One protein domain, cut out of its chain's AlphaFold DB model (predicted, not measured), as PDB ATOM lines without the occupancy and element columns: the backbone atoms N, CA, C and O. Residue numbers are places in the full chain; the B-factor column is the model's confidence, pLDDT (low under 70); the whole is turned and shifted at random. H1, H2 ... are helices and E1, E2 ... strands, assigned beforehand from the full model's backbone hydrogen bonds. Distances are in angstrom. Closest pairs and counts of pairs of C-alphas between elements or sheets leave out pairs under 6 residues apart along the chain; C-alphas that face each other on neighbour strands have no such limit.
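Overview. This is residues 43 to 117 of the 294 residues of an uncharacterized protein of Microscilla marina ATCC 23134 (UniProt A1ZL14). A small three-stranded sheet has the short helix H2 over one face, and the longer H1, off the sheet, folds with H2 into a helical hairpin. The 75 printed residues, under half in named elements, run E1 E2 E3 H1 H2; the class is mixed and the mixed sheet's order is E2 E1 E3. The whole is compact, with radius of gyration of the C-alphas 11.9 A and spans 32 by 29 by 18 A.

Along the chain. E1, residues 47 to 51, begins at C-alpha (-21.104, -24.557, -44.798) and spans 13.6 A. E2 is residues 56 to 60, 12.2 A; E3 68 to 71, 10.4 A; H1 73 to 87, 20.4 A. H2, residues 100 to 107, 10.7 A, ends at C-alpha (-18.506, -23.473, -35.673).

Arrangement. E1 and E2 form an antiparallel hairpin, N 49 and O 58 2.8 A apart, within hydrogen-bond range. E1 and E3 are parallel, N 69 and O 48 within range at 2.8 A. H2 is on the sheet, height 9.7 A; the closest C-alphas of H2 and E2, Leu 103 and Gly 60, are 6.7 A apart. H1 touches H2, closest C-alphas Ala 79 and Ile 106, 6.5 A, at a shallow tilt of 23 degrees, opposite ways. In both helices every O i to N i+4 pair is within range.

Size, cuts and confidence. The farthest C-alphas, Gly 43 and Lys 85, are 34.6 A apart. The printed part has no cut; the H1 to H2 link is long. pLDDT is under 70 at residues 43 to 45, 62, 83 and 87 to 103.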
ATOM      1  N   GLY A  43     -20.180 -18.964 -56.813       48.28
ATOM      2  CA  GLY A  43     -19.834 -20.387 -56.825       48.28
ATOM      3  C   GLY A  43     -18.866 -20.857 -55.727       48.28
ATOM      4  O   GLY A  43     -18.290 -21.938 -55.889       48.28
ATOM      5  N   GLY A  44     -18.715 -20.111 -54.625       53.50
ATOM      6  CA  GLY A  44     -17.937 -20.522 -53.448       53.50
ATOM      7  C   GLY A  44     -18.553 -21.703 -52.679       53.50
ATOM      8  O   GLY A  44     -19.742 -21.997 -52.816       53.50
ATOM      9  N   PHE A  45     -17.732 -22.404 -51.890       69.19
ATOM     10  CA  PHE A  45     -18.183 -23.431 -50.946       69.19
ATOM     11  C   PHE A  45     -18.472 -22.773 -49.596       69.19
ATOM     12  O   PHE A  45     -17.601 -22.100 -49.048       69.19
ATOM     13  N   TYR A  46     -19.681 -22.948 -49.065       82.56
ATOM     14  CA  TYR A  46     -20.035 -22.435 -47.745       82.56
ATOM     15  C   TYR A  46     -20.787 -23.495 -46.961       82.56
ATOM     16  O   TYR A  46     -21.764 -24.063 -47.460       82.56
ATOM     17  N   ASP A  47     -20.354 -23.725 -45.723       87.94
ATOM     18  CA  ASP A  47     -21.104 -24.557 -44.798       87.94
ATOM     19  C   ASP A  47     -22.454 -23.886 -44.508       87.94
ATOM     20  O   ASP A  47     -22.572 -22.656 -44.463       87.94
ATOM     21  N   ARG A  48     -23.488 -24.698 -44.302       88.94
ATOM     22  CA  ARG A  48     -24.835 -24.253 -43.935       88.94
ATOM     23  C   ARG A  48     -25.168 -24.742 -42.538       88.94
ATOM     24  O   ARG A  48     -24.956 -25.911 -42.223       88.94
ATOM     25  N   PHE A  49     -25.712 -23.854 -41.721       89.31
ATOM     26  CA  PHE A  49     -25.996 -24.101 -40.316       89.31
ATOM     27  C   PHE A  49     -27.499 -24.087 -40.088       89.31
ATOM     28  O   PHE A  49     -28.183 -23.149 -40.498       89.31
ATOM     29  N   TYR A  50     -27.984 -25.109 -39.399       91.50
ATOM     30  CA  TYR A  50     -29.388 -25.298 -39.062       91.50
ATOM     31  C   TYR A  50     -29.535 -25.598 -37.569       91.50
ATOM     32  O   TYR A  50     -28.581 -26.043 -36.930       91.50
ATOM     33  N   ASP A  51     -30.709 -25.358 -36.994       91.56
ATOM     34  CA  ASP A  51     -31.032 -25.840 -35.649       91.56
ATOM     35  C   ASP A  51     -31.588 -27.279 -35.674       91.56
ATOM     36  O   ASP A  51     -31.663 -27.926 -36.721       91.56
ATOM     37  N   LEU A  52     -31.947 -27.804 -34.499       92.19
ATOM     38  CA  LEU A  52     -32.477 -29.166 -34.345       92.19
ATOM     39  C   LEU A  52     -33.877 -29.345 -34.956       92.19
ATOM     40  O   LEU A  52     -34.298 -30.469 -35.221       92.19
ATOM     41  N   GLU A  53     -34.593 -28.248 -35.182       93.19
ATOM     42  CA  GLU A  53     -35.893 -28.212 -35.843       93.19
ATOM     43  C   GLU A  53     -35.767 -28.080 -37.372       93.19
ATOM     44  O   GLU A  53     -36.775 -28.065 -38.085       93.19
ATOM     45  N   GLY A  54     -34.537 -27.995 -37.890       91.94
ATOM     46  CA  GLY A  54     -34.247 -27.816 -39.307       91.94
ATOM     47  C   GLY A  54     -34.436 -26.382 -39.800       91.94
ATOM     48  O   GLY A  54     -34.482 -26.152 -41.008       91.94
ATOM     49  N   ASN A  55     -34.552 -25.400 -38.901       89.62
ATOM     50  CA  ASN A  55     -34.574 -23.993 -39.290       89.62
ATOM     51  C   ASN A  55     -33.170 -23.555 -39.698       89.62
ATOM     52  O   ASN A  55     -32.186 -23.857 -39.023       89.62
ATOM     53  N   TYR A  56     -33.083 -22.811 -40.796       86.88
ATOM     54  CA  TYR A  56     -31.834 -22.207 -41.233       86.88
ATOM     55  C   TYR A  56     -31.371 -21.141 -40.233       86.88
ATOM     56  O   TYR A  56     -32.155 -20.290 -39.818       86.88
ATOM     57  N   ILE A  57     -30.090 -21.187 -39.869       81.50
ATOM     58  CA  ILE A  57     -29.440 -20.206 -38.996       81.50
ATOM     59  C   ILE A  57     -28.595 -19.256 -39.841       81.50
ATOM     60  O   ILE A  57     -28.773 -18.044 -39.773       81.50
ATOM     61  N   THR A  58     -27.635 -19.797 -40.598       78.88
ATOM     62  CA  THR A  58     -26.685 -19.009 -41.394       78.88
ATOM     63  C   THR A  58     -25.904 -19.876 -42.386       78.88
ATOM     64  O   THR A  58     -26.010 -21.104 -42.382       78.88
ATOM     65  N   GLN A  59     -25.082 -19.237 -43.216       81.94
ATOM     66  CA  GLN A  59     -24.051 -19.864 -44.032       81.94
ATOM     67  C   GLN A  59     -22.704 -19.188 -43.796       81.94
ATOM     68  O   GLN A  59     -22.628 -18.003 -43.475       81.94
ATOM     69  N   GLY A  60     -21.629 -19.934 -43.998       76.00
ATOM     70  CA  GLY A  60     -20.278 -19.406 -43.922       76.00
ATOM     71  C   GLY A  60     -19.255 -20.523 -43.832       76.00
ATOM     72  O   GLY A  60     -19.594 -21.687 -43.683       76.00
ATOM     73  N   GLY A  61     -17.981 -20.181 -43.923       71.81
ATOM     74  CA  GLY A  61     -16.901 -21.132 -43.709       71.81
ATOM     75  C   GLY A  61     -15.575 -20.526 -44.119       71.81
ATOM     76  O   GLY A  61     -15.455 -19.315 -44.304       71.81
ATOM     77  N   ASP A  62     -14.586 -21.388 -44.297       69.25
ATOM     78  CA  ASP A  62     -13.277 -21.027 -44.836       69.25
ATOM     79  C   ASP A  62     -13.256 -20.953 -46.376       69.25
ATOM     80  O   ASP A  62     -12.200 -20.730 -46.966       69.25
ATOM     81  N   GLY A  63     -14.408 -21.147 -47.030       74.56
ATOM     82  CA  GLY A  63     -14.520 -21.197 -48.486       74.56
ATOM     83  C   GLY A  63     -14.073 -22.526 -49.103       74.56
ATOM     84  O   GLY A  63     -14.081 -22.649 -50.329       74.56
ATOM     85  N   LYS A  64     -13.650 -23.502 -48.285       77.75
ATOM     86  CA  LYS A  64     -13.100 -24.794 -48.733       77.75
ATOM     87  C   LYS A  64     -14.098 -25.937 -48.605       77.75
ATOM     88  O   LYS A  64     -13.938 -26.947 -49.287       77.75
ATOM     89  N   THR A  65     -15.093 -25.793 -47.735       84.88
ATOM     90  CA  THR A  65     -16.106 -26.817 -47.469       84.88
ATOM     91  C   THR A  65     -17.515 -26.263 -47.608       84.88
ATOM     92  O   THR A  65     -17.751 -25.060 -47.505       84.88
ATOM     93  N   ASP A  66     -18.454 -27.160 -47.885       89.81
ATOM     94  CA  ASP A  66     -19.882 -26.880 -47.990       89.81
ATOM     95  C   ASP A  66     -20.703 -27.839 -47.116       89.81
ATOM     96  O   ASP A  66     -21.731 -28.378 -47.528       89.81
ATOM     97  N   TYR A  67     -20.230 -28.092 -45.895       92.31
ATOM     98  CA  TYR A  67     -20.880 -28.997 -44.955       92.31
ATOM     99  C   TYR A  67     -22.246 -28.496 -44.508       92.31
ATOM    100  O   TYR A  67     -22.468 -27.310 -44.281       92.31
ATOM    101  N   ILE A  68     -23.150 -29.437 -44.271       94.38
ATOM    102  CA  ILE A  68     -24.413 -29.184 -43.588       94.38
ATOM    103  C   ILE A  68     -24.197 -29.484 -42.108       94.38
ATOM    104  O   ILE A  68     -23.805 -30.593 -41.720       94.38
ATOM    105  N   ARG A  69     -24.435 -28.478 -41.273       93.81
ATOM    106  CA  ARG A  69     -24.172 -28.519 -39.840       93.81
ATOM    107  C   ARG A  69     -25.416 -28.199 -39.031       93.81
ATOM    108  O   ARG A  69     -26.238 -27.380 -39.431       93.81
ATOM    109  N   VAL A  70     -25.507 -28.823 -37.867       94.31
ATOM    110  CA  VAL A  70     -26.602 -28.665 -36.916       94.31
ATOM    111  C   VAL A  70     -26.071 -28.047 -35.629       94.31
ATOM    112  O   VAL A  70     -24.993 -28.402 -35.152       94.31
ATOM    113  N   VAL A  71     -26.825 -27.112 -35.059       90.62
ATOM    114  CA  VAL A  71     -26.480 -26.402 -33.829       90.62
ATOM    115  C   VAL A  71     -27.570 -26.651 -32.790       90.62
ATOM    116  O   VAL A  71     -28.737 -26.323 -32.986       90.62
ATOM    117  N   GLY A  72     -27.196 -27.233 -31.650       87.50
ATOM    118  CA  GLY A  72     -28.146 -27.491 -30.567       87.50
ATOM    119  C   GLY A  72     -28.634 -26.210 -29.881       87.50
ATOM    120  O   GLY A  72     -27.885 -25.245 -29.739       87.50
ATOM    121  N   LYS A  73     -29.860 -26.213 -29.336       82.44
ATOM    122  CA  LYS A  73     -30.455 -25.046 -28.640       82.44
ATOM    123  C   LYS A  73     -29.551 -24.432 -27.569       82.44
ATOM    124  O   LYS A  73     -29.413 -23.215 -27.494       82.44
ATOM    125  N   ARG A  74     -28.894 -25.270 -26.757       81.19
ATOM    126  CA  ARG A  74     -27.942 -24.812 -25.724       81.19
ATOM    127  C   ARG A  74     -26.740 -24.089 -26.329       81.19
ATOM    128  O   ARG A  74     -26.276 -23.107 -25.763       81.19
ATOM    129  N   ALA A  75     -26.241 -24.567 -27.464       79.56
ATOM    130  CA  ALA A  75     -25.149 -23.929 -28.182       79.56
ATOM    131  C   ALA A  75     -25.578 -22.588 -28.784       79.56
ATOM    132  O   ALA A  75     -24.859 -21.605 -28.630       79.56
ATOM    133  N   ILE A  76     -26.777 -22.517 -29.370       76.44
ATOM    134  CA  ILE A  76     -27.358 -21.260 -29.865       76.44
ATOM    135  C   ILE A  76     -27.492 -20.245 -28.722       76.44
ATOM    136  O   ILE A  76     -27.085 -19.096 -28.869       76.44
ATOM    137  N   ALA A  77     -28.002 -20.665 -27.561       78.38
ATOM    138  CA  ALA A  77     -28.128 -19.800 -26.387       78.38
ATOM    139  C   ALA A  77     -26.764 -19.304 -25.873       78.38
ATOM    140  O   ALA A  77     -26.615 -18.123 -25.566       78.38
ATOM    141  N   LYS A  78     -25.747 -20.178 -25.833       77.94
ATOM    142  CA  LYS A  78     -24.371 -19.788 -25.478       77.94
ATOM    143  C   LYS A  78     -23.777 -18.804 -26.486       77.94
ATOM    144  O   LYS A  78     -23.179 -17.815 -26.073       77.94
ATOM    145  N   ALA A  79     -23.990 -19.034 -27.782       74.19
ATOM    146  CA  ALA A  79     -23.562 -18.127 -28.845       74.19
ATOM    147  C   ALA A  79     -24.224 -16.753 -28.724       74.19
ATOM    148  O   ALA A  79     -23.536 -15.739 -28.799       74.19
ATOM    149  N   ARG A  80     -25.528 -16.723 -28.431       72.75
ATOM    150  CA  ARG A  80     -26.280 -15.498 -28.119       72.75
ATOM    151  C   ARG A  80     -25.688 -14.748 -26.937       72.75
ATOM    152  O   ARG A  80     -25.333 -13.586 -27.087       72.75
ATOM    153  N   ALA A  81     -25.524 -15.415 -25.797       76.81
ATOM    154  CA  ALA A  81     -25.016 -14.783 -24.583       76.81
ATOM    155  C   ALA A  81     -23.583 -14.250 -24.752       76.81
ATOM    156  O   ALA A  81     -23.288 -13.120 -24.366       76.81
ATOM    157  N   HIS A  82     -22.692 -15.044 -25.360       74.50
ATOM    158  CA  HIS A  82     -21.318 -14.620 -25.627       74.50
ATOM    159  C   HIS A  82     -21.272 -13.434 -26.592       74.50
ATOM    160  O   HIS A  82     -20.550 -12.467 -26.349       74.50
ATOM    161  N   SER A  83     -22.075 -13.485 -27.657       69.38
ATOM    162  CA  SER A  83     -22.145 -12.394 -28.614       69.38
ATOM    163  C   SER A  83     -22.693 -11.117 -27.993       69.38
ATOM    164  O   SER A  83     -22.092 -10.065 -28.158       69.38
ATOM    165  N   GLN A  84     -23.789 -11.198 -27.238       73.62
ATOM    166  CA  GLN A  84     -24.387 -10.032 -26.594       73.62
ATOM    167  C   GLN A  84     -23.400  -9.341 -25.650       73.62
ATOM    168  O   GLN A  84     -23.303  -8.117 -25.635       73.62
ATOM    169  N   LYS A  85     -22.615 -10.131 -24.905       77.19
ATOM    170  CA  LYS A  85     -21.555  -9.617 -24.033       77.19
ATOM    171  C   LYS A  85     -20.422  -8.935 -24.808       77.19
ATOM    172  O   LYS A  85     -19.856  -7.969 -24.312       77.19
ATOM    173  N   THR A  86     -20.062  -9.462 -25.976       71.06
ATOM    174  CA  THR A  86     -18.860  -9.036 -26.716       71.06
ATOM    175  C   THR A  86     -19.153  -7.922 -27.724       71.06
ATOM    176  O   THR A  86     -18.305  -7.065 -27.951       71.06
ATOM    177  N   TYR A  87     -20.350  -7.919 -28.312       66.88
ATOM    178  CA  TYR A  87     -20.722  -7.086 -29.462       66.88
ATOM    179  C   TYR A  87     -22.053  -6.327 -29.279       66.88
ATOM    180  O   TYR A  87     -22.477  -5.626 -30.194       66.88
ATOM    181  N   GLY A  88     -22.734  -6.446 -28.130       68.00
ATOM    182  CA  GLY A  88     -24.017  -5.776 -27.866       68.00
ATOM    183  C   GLY A  88     -25.248  -6.476 -28.469       68.00
ATOM    184  O   GLY A  88     -25.198  -7.635 -28.875       68.00
ATOM    185  N   THR A  89     -26.395  -5.787 -28.498       56.91
ATOM    186  CA  THR A  89     -27.709  -6.345 -28.901       56.91
ATOM    187  C   THR A  89     -27.907  -6.514 -30.409       56.91
ATOM    188  O   THR A  89     -28.861  -7.166 -30.812       56.91
ATOM    189  N   GLN A  90     -27.010  -5.989 -31.250       53.31
ATOM    190  CA  GLN A  90     -27.134  -6.009 -32.720       53.31
ATOM    191  C   GLN A  90     -26.986  -7.397 -33.365       53.31
ATOM    192  O   GLN A  90     -27.049  -7.536 -34.586       53.31
ATOM    193  N   TRP A  91     -26.762  -8.445 -32.578       50.31
ATOM    194  CA  TRP A  91     -26.537  -9.779 -33.109       50.31
ATOM    195  C   TRP A  91     -27.823 -10.602 -33.143       50.31
ATOM    196  O   TRP A  91     -28.476 -10.751 -32.114       50.31
ATOM    197  N   PHE A  92     -28.080 -11.201 -34.312       51.78
ATOM    198  CA  PHE A  92     -29.218 -12.041 -34.732       51.78
ATOM    199  C   PHE A  92     -30.304 -11.395 -35.601       51.78
ATOM    200  O   PHE A  92     -31.160 -12.141 -36.069       51.78
ATOM    201  N   GLU A  93     -30.249 -10.100 -35.923       47.69
ATOM    202  CA  GLU A  93     -31.184  -9.564 -36.929       47.69
ATOM    203  C   GLU A  93     -30.798  -9.980 -38.361       47.69
ATOM    204  O   GLU A  93     -31.676 -10.334 -39.143       47.69
ATOM    205  N   ASP A  94     -29.498 -10.068 -38.687       47.41
ATOM    206  CA  ASP A  94     -29.025 -10.669 -39.946       47.41
ATOM    207  C   ASP A  94     -27.594 -11.244 -39.787       47.41
ATOM    208  O   ASP A  94     -26.606 -10.515 -39.676       47.41
ATOM    209  N   ILE A  95     -27.440 -12.579 -39.735       47.41
ATOM    210  CA  ILE A  95     -26.104 -13.216 -39.637       47.41
ATOM    211  C   ILE A  95     -25.341 -13.094 -40.966       47.41
ATOM    212  O   ILE A  95     -24.113 -13.157 -40.967       47.41
ATOM    213  N   ALA A  96     -26.027 -12.828 -42.085       44.62
ATOM    214  CA  ALA A  96     -25.365 -12.593 -43.368       44.62
ATOM    215  C   ALA A  96     -24.425 -11.371 -43.339       44.62
ATOM    216  O   ALA A  96     -23.483 -11.307 -44.127       44.62
ATOM    217  N   THR A  97     -24.651 -10.430 -42.416       45.56
ATOM    218  CA  THR A  97     -23.813  -9.240 -42.194       45.56
ATOM    219  C   THR A  97     -22.927  -9.345 -40.951       45.56
ATOM    220  O   THR A  97     -22.196  -8.408 -40.633       45.56
ATOM    221  N   SER A  98     -22.984 -10.465 -40.221       48.09
ATOM    222  CA  SER A  98     -22.281 -10.619 -38.949       48.09
ATOM    223  C   SER A  98     -20.784 -10.923 -39.151       48.09
ATOM    224  O   SER A  98     -20.429 -11.708 -40.036       48.09
ATOM    225  N   PRO A  99     -19.873 -10.325 -38.355       50.44
ATOM    226  CA  PRO A  99     -18.429 -10.471 -38.530       50.44
ATOM    227  C   PRO A  99     -17.969 -11.934 -38.479       50.44
ATOM    228  O   PRO A  99     -18.509 -12.734 -37.721       50.44
ATOM    229  N   LYS A 100     -16.888 -12.273 -39.200       59.19
ATOM    230  CA  LYS A 100     -16.228 -13.606 -39.229       59.19
ATOM    231  C   LYS A 100     -16.083 -14.298 -37.854       59.19
ATOM    232  O   LYS A 100     -16.037 -15.523 -37.780       59.19
ATOM    233  N   GLN A 101     -16.022 -13.528 -36.771       57.97
ATOM    234  CA  GLN A 101     -15.918 -13.996 -35.385       57.97
ATOM    235  C   GLN A 101     -17.196 -14.699 -34.875       57.97
ATOM    236  O   GLN A 101     -17.114 -15.623 -34.068       57.97
ATOM    237  N   ALA A 102     -18.370 -14.327 -35.390       58.09
ATOM    238  CA  ALA A 102     -19.659 -14.954 -35.104       58.09
ATOM    239  C   ALA A 102     -19.746 -16.401 -35.549       58.09
ATOM    240  O   ALA A 102     -20.110 -17.313 -34.802       58.09
ATOM    241  N   LEU A 103     -19.350 -16.579 -36.799       67.88
ATOM    242  CA  LEU A 103     -19.271 -17.853 -37.463       67.88
ATOM    243  C   LEU A 103     -18.253 -18.760 -36.763       67.88
ATOM    244  O   LEU A 103     -18.546 -19.933 -36.555       67.88
ATOM    245  N   ALA A 104     -17.107 -18.216 -36.335       70.00
ATOM    246  CA  ALA A 104     -16.107 -18.962 -35.570       70.00
ATOM    247  C   ALA A 104     -16.679 -19.519 -34.254       70.00
ATOM    248  O   ALA A 104     -16.403 -20.665 -33.899       70.00
ATOM    249  N   TYR A 105     -17.525 -18.749 -33.562       70.44
ATOM    250  CA  TYR A 105     -18.166 -19.219 -32.337       70.44
ATOM    251  C   TYR A 105     -19.203 -20.313 -32.618       70.44
ATOM    252  O   TYR A 105     -19.168 -21.357 -31.973       70.44
ATOM    253  N   ILE A 106     -20.090 -20.124 -33.606       74.06
ATOM    254  CA  ILE A 106     -21.086 -21.142 -33.998       74.06
ATOM    255  C   ILE A 106     -20.398 -22.439 -34.448       74.06
ATOM    256  O   ILE A 106     -20.813 -23.523 -34.037       74.06
ATOM    257  N   LEU A 107     -19.320 -22.336 -35.232       77.81
ATOM    258  CA  LEU A 107     -18.506 -23.473 -35.673       77.81
ATOM    259  C   LEU A 107     -18.007 -24.323 -34.501       77.81
ATOM    260  O   LEU A 107     -18.020 -25.547 -34.606       77.81
ATOM    261  N   GLY A 108     -17.637 -23.699 -33.379       78.94
ATOM    262  CA  GLY A 108     -17.175 -24.400 -32.177       78.94
ATOM    263  C   GLY A 108     -18.221 -25.315 -31.526       78.94
ATOM    264  O   GLY A 108     -17.856 -26.205 -30.761       78.94
ATOM    265  N   PHE A 109     -19.507 -25.136 -31.835       82.81
ATOM    266  CA  PHE A 109     -20.593 -25.953 -31.283       82.81
ATOM    267  C   PHE A 109     -21.387 -26.736 -32.330       82.81
ATOM    268  O   PHE A 109     -22.274 -27.513 -31.968       82.81
ATOM    269  N   ALA A 110     -21.120 -26.507 -33.611       89.06
ATOM    270  CA  ALA A 110     -21.869 -27.114 -34.691       89.06
ATOM    271  C   ALA A 110     -21.379 -28.545 -34.962       89.06
ATOM    272  O   ALA A 110     -20.184 -28.797 -35.130       89.06
ATOM    273  N   THR A 111     -22.308 -29.487 -35.066       92.25
ATOM    274  CA  THR A 111     -22.036 -30.873 -35.462       92.25
ATOM    275  C   THR A 111     -22.358 -31.072 -36.936       92.25
ATOM    276  O   THR A 111     -23.209 -30.386 -37.492       92.25
ATOM    277  N   LEU A 112     -21.682 -32.009 -37.606       93.56
ATOM    278  CA  LEU A 112     -22.100 -32.420 -38.951       93.56
ATOM    279  C   LEU A 112     -23.475 -33.089 -38.879       93.56
ATOM    280  O   LEU A 112     -23.733 -33.852 -37.947       93.56
ATOM    281  N   ILE A 113     -24.323 -32.862 -39.883       95.44
ATOM    282  CA  ILE A 113     -25.684 -33.418 -39.914       95.44
ATOM    283  C   ILE A 113     -25.710 -34.951 -39.804       95.44
ATOM    284  O   ILE A 113     -26.560 -35.508 -39.120       95.44
ATOM    285  N   ASN A 114     -24.725 -35.650 -40.378       92.94
ATOM    286  CA  ASN A 114     -24.604 -37.113 -40.301       92.94
ATOM    287  C   ASN A 114     -24.120 -37.637 -38.933       92.94
ATOM    288  O   ASN A 114     -23.880 -38.832 -38.776       92.94
ATOM    289  N   LYS A 115     -23.936 -36.749 -37.952       93.44
ATOM    290  CA  LYS A 115     -23.609 -37.067 -36.555       93.44
ATOM    291  C   LYS A 115     -24.701 -36.596 -35.593       93.44
ATOM    292  O   LYS A 115     -24.476 -36.551 -34.386       93.44
ATOM    293  N   THR A 116     -25.854 -36.184 -36.107       92.00
ATOM    294  CA  THR A 116     -26.949 -35.643 -35.303       92.00
ATOM    295  C   THR A 116     -28.239 -36.344 -35.677       92.00
ATOM    296  O   THR A 116     -28.606 -36.404 -36.847       92.00
ATOM    297  N   GLU A 117     -28.909 -36.900 -34.674       92.38
ATOM    298  CA  GLU A 117     -30.255 -37.432 -34.831       92.38
ATOM    299  C   GLU A 117     -31.233 -36.262 -34.950       92.38
ATOM    300  O   GLU A 117     -31.294 -35.391 -34.080       92.38
TER     301      GLU A 117